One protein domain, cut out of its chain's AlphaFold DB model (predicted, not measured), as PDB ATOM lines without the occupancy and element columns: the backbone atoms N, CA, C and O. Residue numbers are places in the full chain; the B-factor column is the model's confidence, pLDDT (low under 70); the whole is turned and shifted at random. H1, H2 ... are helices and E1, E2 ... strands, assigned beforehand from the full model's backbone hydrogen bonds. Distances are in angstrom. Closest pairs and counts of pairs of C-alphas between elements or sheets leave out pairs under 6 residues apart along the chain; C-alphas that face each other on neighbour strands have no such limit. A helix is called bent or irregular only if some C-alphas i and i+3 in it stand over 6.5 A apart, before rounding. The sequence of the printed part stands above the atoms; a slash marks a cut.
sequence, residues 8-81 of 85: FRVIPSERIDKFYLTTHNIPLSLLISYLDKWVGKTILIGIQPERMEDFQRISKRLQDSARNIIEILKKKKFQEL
ATOM      1  N   PHE A   8     -43.076  29.092  -8.807       95.88
ATOM      2  CA  PHE A   8     -43.273  30.442  -8.300       95.88
ATOM      3  C   PHE A   8     -42.767  31.491  -9.279       95.88
ATOM      4  O   PHE A   8     -41.831  31.244 -10.048       95.88
ATOM      5  N   ARG A   9     -43.407  32.659  -9.260       96.00
ATOM      6  CA  ARG A   9     -43.042  33.824 -10.069       96.00
ATOM      7  C   ARG A   9     -43.273  35.108  -9.292       96.00
ATOM      8  O   ARG A   9     -44.157  35.170  -8.432       96.00
ATOM      9  N   VAL A  10     -42.508  36.136  -9.636       95.12
ATOM     10  CA  VAL A  10     -42.859  37.514  -9.291       95.12
ATOM     11  C   VAL A  10     -44.047  37.915 -10.154       95.12
ATOM     12  O   VAL A  10     -43.996  37.788 -11.376       95.12
ATOM     13  N   ILE A  11     -45.129  38.346  -9.516       92.06
ATOM     14  CA  ILE A  11     -46.335  38.807 -10.195       92.06
ATOM     15  C   ILE A  11     -46.174  40.310 -10.456       92.06
ATOM     16  O   ILE A  11     -46.062  41.066  -9.488       92.06
ATOM     17  N   PRO A  12     -46.169  40.751 -11.725       89.00
ATOM     18  CA  PRO A  12     -46.125  42.171 -12.050       89.00
ATOM     19  C   PRO A  12     -47.409  42.881 -11.617       89.00
ATOM     20  O   PRO A  12     -48.495  42.287 -11.641       89.00
ATOM     21  N   SER A  13     -47.288  44.157 -11.244       80.19
ATOM     22  CA  SER A  13     -48.379  45.015 -10.758       80.19
ATOM     23  C   SER A  13     -49.601  44.985 -11.673       80.19
ATOM     24  O   SER A  13     -50.732  44.845 -11.210       80.19
ATOM     25  N   GLU A  14     -49.373  45.004 -12.984       79.00
ATOM     26  CA  GLU A  14     -50.407  45.090 -14.021       79.00
ATOM     27  C   GLU A  14     -51.242  43.805 -14.122       79.00
ATOM     28  O   GLU A  14     -52.306  43.783 -14.745       79.00
ATOM     29  N   ARG A  15     -50.764  42.702 -13.532       79.62
ATOM     30  CA  ARG A  15     -51.475  41.419 -13.518       79.62
ATOM     31  C   ARG A  15     -52.255  41.167 -12.233       79.62
ATOM     32  O   ARG A  15     -53.069  40.247 -12.220       79.62
ATOM     33  N   ILE A  16     -52.059  41.958 -11.181       76.25
ATOM     34  CA  ILE A  16     -52.673  41.716  -9.865       76.25
ATOM     35  C   ILE A  16     -54.202  41.803  -9.948       76.25
ATOM     36  O   ILE A  16     -54.892  40.924  -9.430       76.25
ATOM     37  N   ASP A  17     -54.736  42.771 -10.695       65.81
ATOM     38  CA  ASP A  17     -56.187  42.939 -10.877       65.81
ATOM     39  C   ASP A  17     -56.860  41.756 -11.592       65.81
ATOM     40  O   ASP A  17     -58.053  41.518 -11.414       65.81
ATOM     41  N   LYS A  18     -56.106  40.962 -12.365       61.06
ATOM     42  CA  LYS A  18     -56.632  39.792 -13.090       61.06
ATOM     43  C   LYS A  18     -56.682  38.520 -12.241       61.06
ATOM     44  O   LYS A  18     -57.365  37.574 -12.627       61.06
ATOM     45  N   PHE A  19     -55.956  38.463 -11.121       58.22
ATOM     46  CA  PHE A  19     -55.776  37.230 -10.341       58.22
ATOM     47  C   PHE A  19     -56.575  37.178  -9.031       58.22
ATOM     48  O   PHE A  19     -56.776  36.083  -8.510       58.22
ATOM     49  N   TYR A  20     -57.038  38.314  -8.497       60.19
ATOM     50  CA  TYR A  20     -57.507  38.399  -7.104       60.19
ATOM     51  C   TYR A  20     -58.886  39.056  -6.942       60.19
ATOM     52  O   TYR A  20     -59.104  39.865  -6.040       60.19
ATOM     53  N   LEU A  21     -59.845  38.668  -7.785       53.75
ATOM     54  CA  LEU A  21     -61.264  38.962  -7.566       53.75
ATOM     55  C   LEU A  21     -61.808  38.060  -6.444       53.75
ATOM     56  O   LEU A  21     -62.456  37.050  -6.707       53.75
ATOM     57  N   THR A  22     -61.525  38.390  -5.184       53.28
ATOM     58  CA  THR A  22     -62.214  37.767  -4.042       53.28
ATOM     59  C   THR A  22     -63.270  38.727  -3.516       53.28
ATOM     60  O   THR A  22     -62.948  39.853  -3.150       53.28
ATOM     61  N   THR A  23     -64.526  38.296  -3.452       51.34
ATOM     62  CA  THR A  23     -65.698  39.125  -3.112       51.34
ATOM     63  C   THR A  23     -65.890  39.398  -1.615       51.34
ATOM     64  O   THR A  23     -66.884  40.006  -1.233       51.34
ATOM     65  N   HIS A  24     -64.946  38.998  -0.758       62.09
ATOM     66  CA  HIS A  24     -65.076  39.129   0.700       62.09
ATOM     67  C   HIS A  24     -63.940  39.900   1.394       62.09
ATOM     68  O   HIS A  24     -63.977  40.019   2.612       62.09
ATOM     69  N   ASN A  25     -62.963  40.457   0.663       62.81
ATOM     70  CA  ASN A  25     -61.804  41.151   1.247       62.81
ATOM     71  C   ASN A  25     -61.370  42.384   0.434       62.81
ATOM     72  O   ASN A  25     -61.744  42.536  -0.727       62.81
ATOM     73  N   ILE A  26     -60.540  43.243   1.048       73.12
ATOM     74  CA  ILE A  26     -59.825  44.328   0.355       73.12
ATOM     75  C   ILE A  26     -59.068  43.728  -0.844       73.12
ATOM     76  O   ILE A  26     -58.300  42.783  -0.643       73.12
ATOM     77  N   PRO A  27     -59.243  44.258  -2.069       81.00
ATOM     78  CA  PRO A  27     -58.502  43.786  -3.231       81.00
ATOM     79  C   PRO A  27     -56.995  43.859  -2.983       81.00
ATOM     80  O   PRO A  27     -56.481  44.883  -2.530       81.00
ATOM     81  N   LEU A  28     -56.268  42.786  -3.300       84.12
ATOM     82  CA  LEU A  28     -54.817  42.737  -3.101       84.12
ATOM     83  C   LEU A  28     -54.097  43.872  -3.849       84.12
ATOM     84  O   LEU A  28     -53.133  44.435  -3.334       84.12
ATOM     85  N   SER A  29     -54.599  44.251  -5.026       82.81
ATOM     86  CA  SER A  29     -54.102  45.401  -5.785       82.81
ATOM     87  C   SER A  29     -54.257  46.717  -5.028       82.81
ATOM     88  O   SER A  29     -53.319  47.512  -4.990       82.81
ATOM     89  N   LEU A  30     -55.388  46.923  -4.346       84.25
ATOM     90  CA  LEU A  30     -55.600  48.104  -3.512       84.25
ATOM     91  C   LEU A  30     -54.600  48.146  -2.349       84.25
ATOM     92  O   LEU A  30     -53.977  49.184  -2.126       84.25
ATOM     93  N   LEU A  31     -54.387  47.023  -1.654       87.12
ATOM     94  CA  LEU A  31     -53.403  46.937  -0.567       87.12
ATOM     95  C   LEU A  31     -51.984  47.272  -1.050       87.12
ATOM     96  O   LEU A  31     -51.291  48.065  -0.416       87.12
ATOM     97  N   ILE A  32     -51.561  46.695  -2.175       88.06
ATOM     98  CA  ILE A  32     -50.226  46.936  -2.743       88.06
ATOM     99  C   ILE A  32     -50.076  48.399  -3.162       88.06
ATOM    100  O   ILE A  32     -49.117  49.044  -2.744       88.06
ATOM    101  N   SER A  33     -51.074  48.970  -3.846       86.94
ATOM    102  CA  SER A  33     -51.062  50.388  -4.235       86.94
ATOM    103  C   SER A  33     -50.978  51.347  -3.043       86.94
ATOM    104  O   SER A  33     -50.455  52.456  -3.160       86.94
ATOM    105  N   TYR A  34     -51.504  50.939  -1.885       89.69
ATOM    106  CA  TYR A  34     -51.379  51.699  -0.650       89.69
ATOM    107  C   TYR A  34     -49.957  51.608  -0.090       89.69
ATOM    108  O   TYR A  34     -49.381  52.640   0.249       89.69
ATOM    109  N   LEU A  35     -49.384  50.403  -0.014       91.38
ATOM    110  CA  LEU A  35     -48.032  50.171   0.505       91.38
ATOM    111  C   LEU A  35     -46.953  50.840  -0.350       91.38
ATOM    112  O   LEU A  35     -46.037  51.436   0.216       91.38
ATOM    113  N   ASP A  36     -47.091  50.824  -1.677       90.25
ATOM    114  CA  ASP A  36     -46.138  51.427  -2.623       90.25
ATOM    115  C   ASP A  36     -45.925  52.934  -2.404       90.25
ATOM    116  O   ASP A  36     -44.899  53.480  -2.801       90.25
ATOM    117  N   LYS A  37     -46.852  53.619  -1.722       93.31
ATOM    118  CA  LYS A  37     -46.694  55.034  -1.339       93.31
ATOM    119  C   LYS A  37     -45.700  55.245  -0.195       93.31
ATOM    120  O   LYS A  37     -45.234  56.364   0.001       93.31
ATOM    121  N   TRP A  38     -45.415  54.199   0.578       96.00
ATOM    122  CA  TRP A  38     -44.650  54.268   1.827       96.00
ATOM    123  C   TRP A  38     -43.360  53.445   1.801       96.00
ATOM    124  O   TRP A  38     -42.517  53.613   2.682       96.00
ATOM    125  N   VAL A  39     -43.186  52.555   0.819       94.50
ATOM    126  CA  VAL A  39     -42.015  51.674   0.702       94.50
ATOM    127  C   VAL A  39     -41.280  51.899  -0.615       94.50
ATOM    128  O   VAL A  39     -41.870  52.296  -1.610       94.50
ATOM    129  N   GLY A  40     -39.975  51.612  -0.644       91.69
ATOM    130  CA  GLY A  40     -39.175  51.791  -1.861       91.69
ATOM    131  C   GLY A  40     -39.467  50.767  -2.965       91.69
ATOM    132  O   GLY A  40     -39.280  51.067  -4.139       91.69
ATOM    133  N   LYS A  41     -39.882  49.545  -2.603       89.38
ATOM    134  CA  LYS A  41     -40.213  48.481  -3.560       89.38
ATOM    135  C   LYS A  41     -41.086  47.407  -2.918       89.38
ATOM    136  O   LYS A  41     -40.685  46.820  -1.913       89.38
ATOM    137  N   THR A  42     -42.201  47.082  -3.562       90.50
ATOM    138  CA  THR A  42     -43.018  45.904  -3.245       90.50
ATOM    139  C   THR A  42     -42.733  44.792  -4.251       90.50
ATOM    140  O   THR A  42     -42.561  45.040  -5.443       90.50
ATOM    141  N   ILE A  43     -42.644  43.549  -3.778       91.44
ATOM    142  CA  ILE A  43     -42.473  42.364  -4.628       91.44
ATOM    143  C   ILE A  43     -43.548  41.359  -4.237       91.44
ATOM    144  O   ILE A  43     -43.531  40.836  -3.123       91.44
ATOM    145  N   LEU A  44     -44.467  41.069  -5.157       92.38
ATOM    146  CA  LEU A  44     -45.466  40.023  -4.974       92.38
ATOM    147  C   LEU A  44     -44.938  38.713  -5.558       92.38
ATOM    148  O   LEU A  44     -44.673  38.633  -6.753       92.38
ATOM    149  N   ILE A  45     -44.794  37.680  -4.728       94.31
ATOM    150  CA  ILE A  45     -44.353  36.347  -5.160       94.31
ATOM    151  C   ILE A  45     -45.533  35.386  -5.029       94.31
ATOM    152  O   ILE A  45     -46.017  35.141  -3.925       94.31
ATOM    153  N   GLY A  46     -45.991  34.837  -6.151       92.31
ATOM    154  CA  GLY A  46     -47.030  33.810  -6.181       92.31
ATOM    155  C   GLY A  46     -46.429  32.417  -6.326       92.31
ATOM    156  O   GLY A  46     -45.476  32.246  -7.081       92.31
ATOM    157  N   ILE A  47     -47.013  31.422  -5.652       93.75
ATOM    158  CA  ILE A  47     -46.714  29.994  -5.847       93.75
ATOM    159  C   ILE A  47     -47.958  29.332  -6.439       93.75
ATOM    160  O   ILE A  47     -49.059  29.524  -5.926       93.75
ATOM    161  N   GLN A  48     -47.802  28.570  -7.517       91.75
ATOM    162  CA  GLN A  48     -48.901  27.859  -8.159       91.75
ATOM    163  C   GLN A  48     -49.330  26.674  -7.279       91.75
ATOM    164  O   GLN A  48     -48.529  25.761  -7.086       91.75
ATOM    165  N   PRO A  49     -50.564  26.656  -6.747       88.50
ATOM    166  CA  PRO A  49     -51.040  25.561  -5.908       88.50
ATOM    167  C   PRO A  49     -51.238  24.274  -6.713       88.50
ATOM    168  O   PRO A  49     -51.478  24.308  -7.919       88.50
ATOM    169  N   GLU A  50     -51.161  23.140  -6.015       86.31
ATOM    170  CA  GLU A  50     -51.448  21.810  -6.567       86.31
ATOM    171  C   GLU A  50     -52.943  21.474  -6.523       86.31
ATOM    172  O   GLU A  50     -53.477  20.895  -7.462       86.31
ATOM    173  N   ARG A  51     -53.622  21.858  -5.436       81.25
ATOM    174  CA  ARG A  51     -55.063  21.689  -5.229       81.25
ATOM    175  C   ARG A  51     -55.601  22.911  -4.500       81.25
ATOM    176  O   ARG A  51     -54.912  23.458  -3.642       81.25
ATOM    177  N   MET A  52     -56.818  23.320  -4.841       73.88
ATOM    178  CA  MET A  52     -57.514  24.439  -4.188       73.88
ATOM    179  C   MET A  52     -58.500  23.977  -3.106       73.88
ATOM    180  O   MET A  52     -58.981  24.789  -2.327       73.88
ATOM    181  N   GLU A  53     -58.818  22.682  -3.082       68.25
ATOM    182  CA  GLU A  53     -59.962  22.118  -2.355       68.25
ATOM    183  C   GLU A  53     -59.619  21.740  -0.904       68.25
ATOM    184  O   GLU A  53     -60.453  21.863  -0.010       68.25
ATOM    185  N   ASP A  54     -58.366  21.350  -0.648       57.00
ATOM    186  CA  ASP A  54     -57.915  20.872   0.659       57.00
ATOM    187  C   ASP A  54     -57.152  21.963   1.422       57.00
ATOM    188  O   ASP A  54     -55.921  21.978   1.488       57.00
ATOM    189  N   PHE A  55     -57.890  22.857   2.085       62.06
ATOM    190  CA  PHE A  55     -57.322  23.861   3.002       62.06
ATOM    191  C   PHE A  55     -56.572  23.256   4.203       62.06
ATOM    192  O   PHE A  55     -55.963  23.984   4.985       62.06
ATOM    193  N   GLN A  56     -56.616  21.934   4.384       64.75
ATOM    194  CA  GLN A  56     -56.052  21.273   5.557       64.75
ATOM    195  C   GLN A  56     -54.554  20.978   5.437       64.75
ATOM    196  O   GLN A  56     -53.881  20.902   6.467       64.75
ATOM    197  N   ARG A  57     -54.002  20.781   4.226       77.12
ATOM    198  CA  ARG A  57     -52.583  20.413   4.059       77.12
ATOM    199  C   ARG A  57     -51.956  20.987   2.792       77.12
ATOM    200  O   ARG A  57     -52.313  20.630   1.676       77.12
ATOM    201  N   ILE A  58     -50.917  21.794   2.990       83.50
ATOM    202  CA  ILE A  58     -50.034  22.259   1.917       83.50
ATOM    203  C   ILE A  58     -49.208  21.073   1.408       83.50
ATOM    204  O   ILE A  58     -48.571  20.377   2.207       83.50
ATOM    205  N   SER A  59     -49.180  20.863   0.090       88.12
ATOM    206  CA  SER A  59     -48.426  19.760  -0.506       88.12
ATOM    207  C   SER A  59     -46.918  19.906  -0.299       88.12
ATOM    208  O   SER A  59     -46.386  21.013  -0.175       88.12
ATOM    209  N   LYS A  60     -46.201  18.775  -0.279       90.44
ATOM    210  CA  LYS A  60     -44.738  18.763  -0.109       90.44
ATOM    211  C   LYS A  60     -44.045  19.633  -1.166       90.44
ATOM    212  O   LYS A  60     -43.153  20.399  -0.820       90.44
ATOM    213  N   ARG A  61     -44.529  19.581  -2.413       91.62
ATOM    214  CA  ARG A  61     -44.018  20.378  -3.537       91.62
ATOM    215  C   ARG A  61     -44.119  21.880  -3.258       91.62
ATOM    216  O   ARG A  61     -43.145  22.597  -3.450       91.62
ATOM    217  N   LEU A  62     -45.251  22.350  -2.724       91.44
ATOM    218  CA  LEU A  62     -45.405  23.752  -2.314       91.44
ATOM    219  C   LEU A  62     -44.473  24.136  -1.163       91.44
ATOM    220  O   LEU A  62     -43.901  25.224  -1.173       91.44
ATOM    221  N   GLN A  63     -44.317  23.255  -0.175       92.69
ATOM    222  CA  GLN A  63     -43.419  23.508   0.952       92.69
ATOM    223  C   GLN A  63     -41.957  23.615   0.505       92.69
ATOM    224  O   GLN A  63     -41.226  24.474   0.998       92.69
ATOM    225  N   ASP A  64     -41.528  22.761  -0.427       95.69
ATOM    226  CA  ASP A  64     -40.188  22.811  -1.018       95.69
ATOM    227  C   ASP A  64     -39.964  24.131  -1.763       95.69
ATOM    228  O   ASP A  64     -38.935  24.785  -1.574       95.69
ATOM    229  N   SER A  65     -40.957  24.591  -2.524       95.81
ATOM    230  CA  SER A  65     -40.899  25.889  -3.198       95.81
ATOM    231  C   SER A  65     -40.838  27.063  -2.225       95.81
ATOM    232  O   SER A  65     -40.030  27.970  -2.417       95.81
ATOM    233  N   ALA A  66     -41.619  27.037  -1.144       95.12
ATOM    234  CA  ALA A  66     -41.553  28.059  -0.102       95.12
ATOM    235  C   ALA A  66     -40.167  28.103   0.564       95.12
ATOM    236  O   ALA A  66     -39.600  29.183   0.744       95.12
ATOM    237  N   ARG A  67     -39.575  26.937   0.866       97.19
ATOM    238  CA  ARG A  67     -38.197  26.839   1.378       97.19
ATOM    239  C   ARG A  67     -37.177  27.416   0.396       97.19
ATOM    240  O   ARG A  67     -36.278  28.138   0.822       97.19
ATOM    241  N   ASN A  68     -37.333  27.139  -0.898       97.19
ATOM    242  CA  ASN A  68     -36.462  27.687  -1.936       97.19
ATOM    243  C   ASN A  68     -36.527  29.225  -1.969       97.19
ATOM    244  O   ASN A  68     -35.498  29.891  -1.883       97.19
ATOM    245  N   ILE A  69     -37.736  29.799  -1.972       97.19
ATOM    246  CA  ILE A  69     -37.929  31.257  -1.919       97.19
ATOM    247  C   ILE A  69     -37.251  31.853  -0.677       97.19
ATOM    248  O   ILE A  69     -36.521  32.835  -0.792       97.19
ATOM    249  N   ILE A  70     -37.430  31.248   0.502       97.12
ATOM    250  CA  ILE A  70     -36.793  31.716   1.745       97.12
ATOM    251  C   ILE A  70     -35.265  31.750   1.608       97.12
ATOM    252  O   ILE A  70     -34.631  32.725   2.018       97.12
ATOM    253  N   GLU A  71     -34.658  30.724   1.014       98.19
ATOM    254  CA  GLU A  71     -33.209  30.680   0.800       98.19
ATOM    255  C   GLU A  71     -32.725  31.738  -0.202       98.19
ATOM    256  O   GLU A  71     -31.687  32.364   0.035       98.19
ATOM    257  N   ILE A  72     -33.489  32.002  -1.266       97.62
ATOM    258  CA  ILE A  72     -33.219  33.097  -2.210       97.62
ATOM    259  C   ILE A  72     -33.226  34.446  -1.479       97.62
ATOM    260  O   ILE A  72     -32.284  35.232  -1.620       97.62
ATOM    261  N   LEU A  73     -34.251  34.697  -0.657       96.12
ATOM    262  CA  LEU A  73     -34.409  35.945   0.095       96.12
ATOM    263  C   LEU A  73     -33.290  36.133   1.128       96.12
ATOM    264  O   LEU A  73     -32.674  37.199   1.178       96.12
ATOM    265  N   LYS A  74     -32.957  35.091   1.902       97.31
ATOM    266  CA  LYS A  74     -31.861  35.125   2.889       97.31
ATOM    267  C   LYS A  74     -30.512  35.421   2.242       97.31
ATOM    268  O   LYS A  74     -29.720  36.182   2.793       97.31
ATOM    269  N   LYS A  75     -30.257  34.844   1.065       97.88
ATOM    270  CA  LYS A  75     -29.021  35.065   0.298       97.88
ATOM    271  C   LYS A  75     -29.065  36.335  -0.559       97.88
ATOM    272  O   LYS A  75     -28.091  36.612  -1.252       97.88
ATOM    273  N   LYS A  76     -30.169  37.097  -0.521       94.94
ATOM    274  CA  LYS A  76     -30.410  38.307  -1.327       94.94
ATOM    275  C   LYS A  76     -30.226  38.080  -2.834       94.94
ATOM    276  O   LYS A  76     -29.836  38.991  -3.560       94.94
ATOM    277  N   LYS A  77     -30.508  36.869  -3.322       96.31
ATOM    278  CA  LYS A  77     -30.317  36.484  -4.729       96.31
ATOM    279  C   LYS A  77     -31.545  36.802  -5.579       96.31
ATOM    280  O   LYS A  77     -32.089  35.935  -6.256       96.31
ATOM    281  N   PHE A  78     -32.007  38.048  -5.529       91.88
ATOM    282  CA  PHE A  78     -33.265  38.464  -6.161       91.88
ATOM    283  C   PHE A  78     -33.314  38.210  -7.677       91.88
ATOM    284  O   PHE A  78     -34.398  38.024  -8.214       91.88
ATOM    285  N   GLN A  79     -32.166  38.119  -8.351       92.81
ATOM    286  CA  GLN A  79     -32.051  37.730  -9.760       92.81
ATOM    287  C   GLN A  79     -32.567  36.312 -10.073       92.81
ATOM    288  O   GLN A  79     -32.846  36.005 -11.228       92.81
ATOM    289  N   GLU A  80     -32.690  35.437  -9.069       94.25
ATOM    290  CA  GLU A  80     -33.264  34.094  -9.231       94.25
ATOM    291  C   GLU A  80     -34.804  34.117  -9.248       94.25
ATOM    292  O   GLU A  80     -35.440  33.150  -9.675       94.25
ATOM    293  N   LEU A  81     -35.420  35.227  -8.824       94.50
ATOM    294  CA  LEU A  81     -36.866  35.414  -8.864       94.50
ATOM    295  C   LEU A  81     -37.294  35.817 -10.279       94.50
ATOM    296  O   LEU A  81     -37.169  36.971 -10.683       94.50
TER     297      LEU A  81
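Overview. This is residues 8 to 81 of the 85 residues of an uncharacterized protein of Candidatus Aerophobetes bacterium Ae_b3a (UniProt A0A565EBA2). A small ladder of two short strands, E1 and E2, lies near the middle of a flat, open model, with a helical hairpin of H1 and H2 beyond one end of the strands and the longest helix, H3, near the other end. Residues 34 to 41, of which 34 and 35 belong to H2, and residues 52 to 57 stick out. The printed part has 74 residues, with elements in the order E1, H1, H2, E2, H3; the sheet, order E1 - E2, is antiparallel and the class is mixed, helices and strands. The whole is loose, with a radius of gyration of the C-alphas of 14.1 A and spans of 35 by 34 by 17 A.

Along the chain. E1, residues 8 to 11, is 9.1 A long and begins at C-alpha 8 (-43.273, 30.442, -8.300). H1, residues 13 to 19, and H2, residues 28 to 35, are each 10.7 A long. H1 is irregular, but only just: C-alphas 14 and 17 are 6.9 A apart. E2, residues 44 to 47, is 10.1 A long. H3, residues 60 to 74, is 21.0 A long and ends at C-alpha 74 (-31.861, 35.125, 2.889).

Arrangement. E1 and E2 are antiparallel at 149 degrees, with N 11 and O 44 at 2.8 A, within hydrogen-bond range. H1 and H2, a helical hairpin, touch at a shallow tilt of 30 degrees, opposite ways; their closest C-alphas, Ile 16 and Ser 29, are 5.7 A apart. The closest C-alphas of E2 and H3, Ile 47 and Leu 62, are 7.3 A apart. H3 is apart from H1 and H2. Every O i to N i+4 pair is within hydrogen-bond range in H2 and H3; in H1 0 of 3 are, beside 3 of 4 O i to N i+3 pairs.

Size, cuts and confidence. The C-alphas farthest apart, those of Thr 23 and Lys 75, are 37.1 A apart, while those of Phe 8 and Leu 81 are 8.1 A apart. The printed part has no cut, and the link from E2 to H3, 12 residues, is long. The pLDDT is under 70 at residues 17 to 25 and 53 to 56.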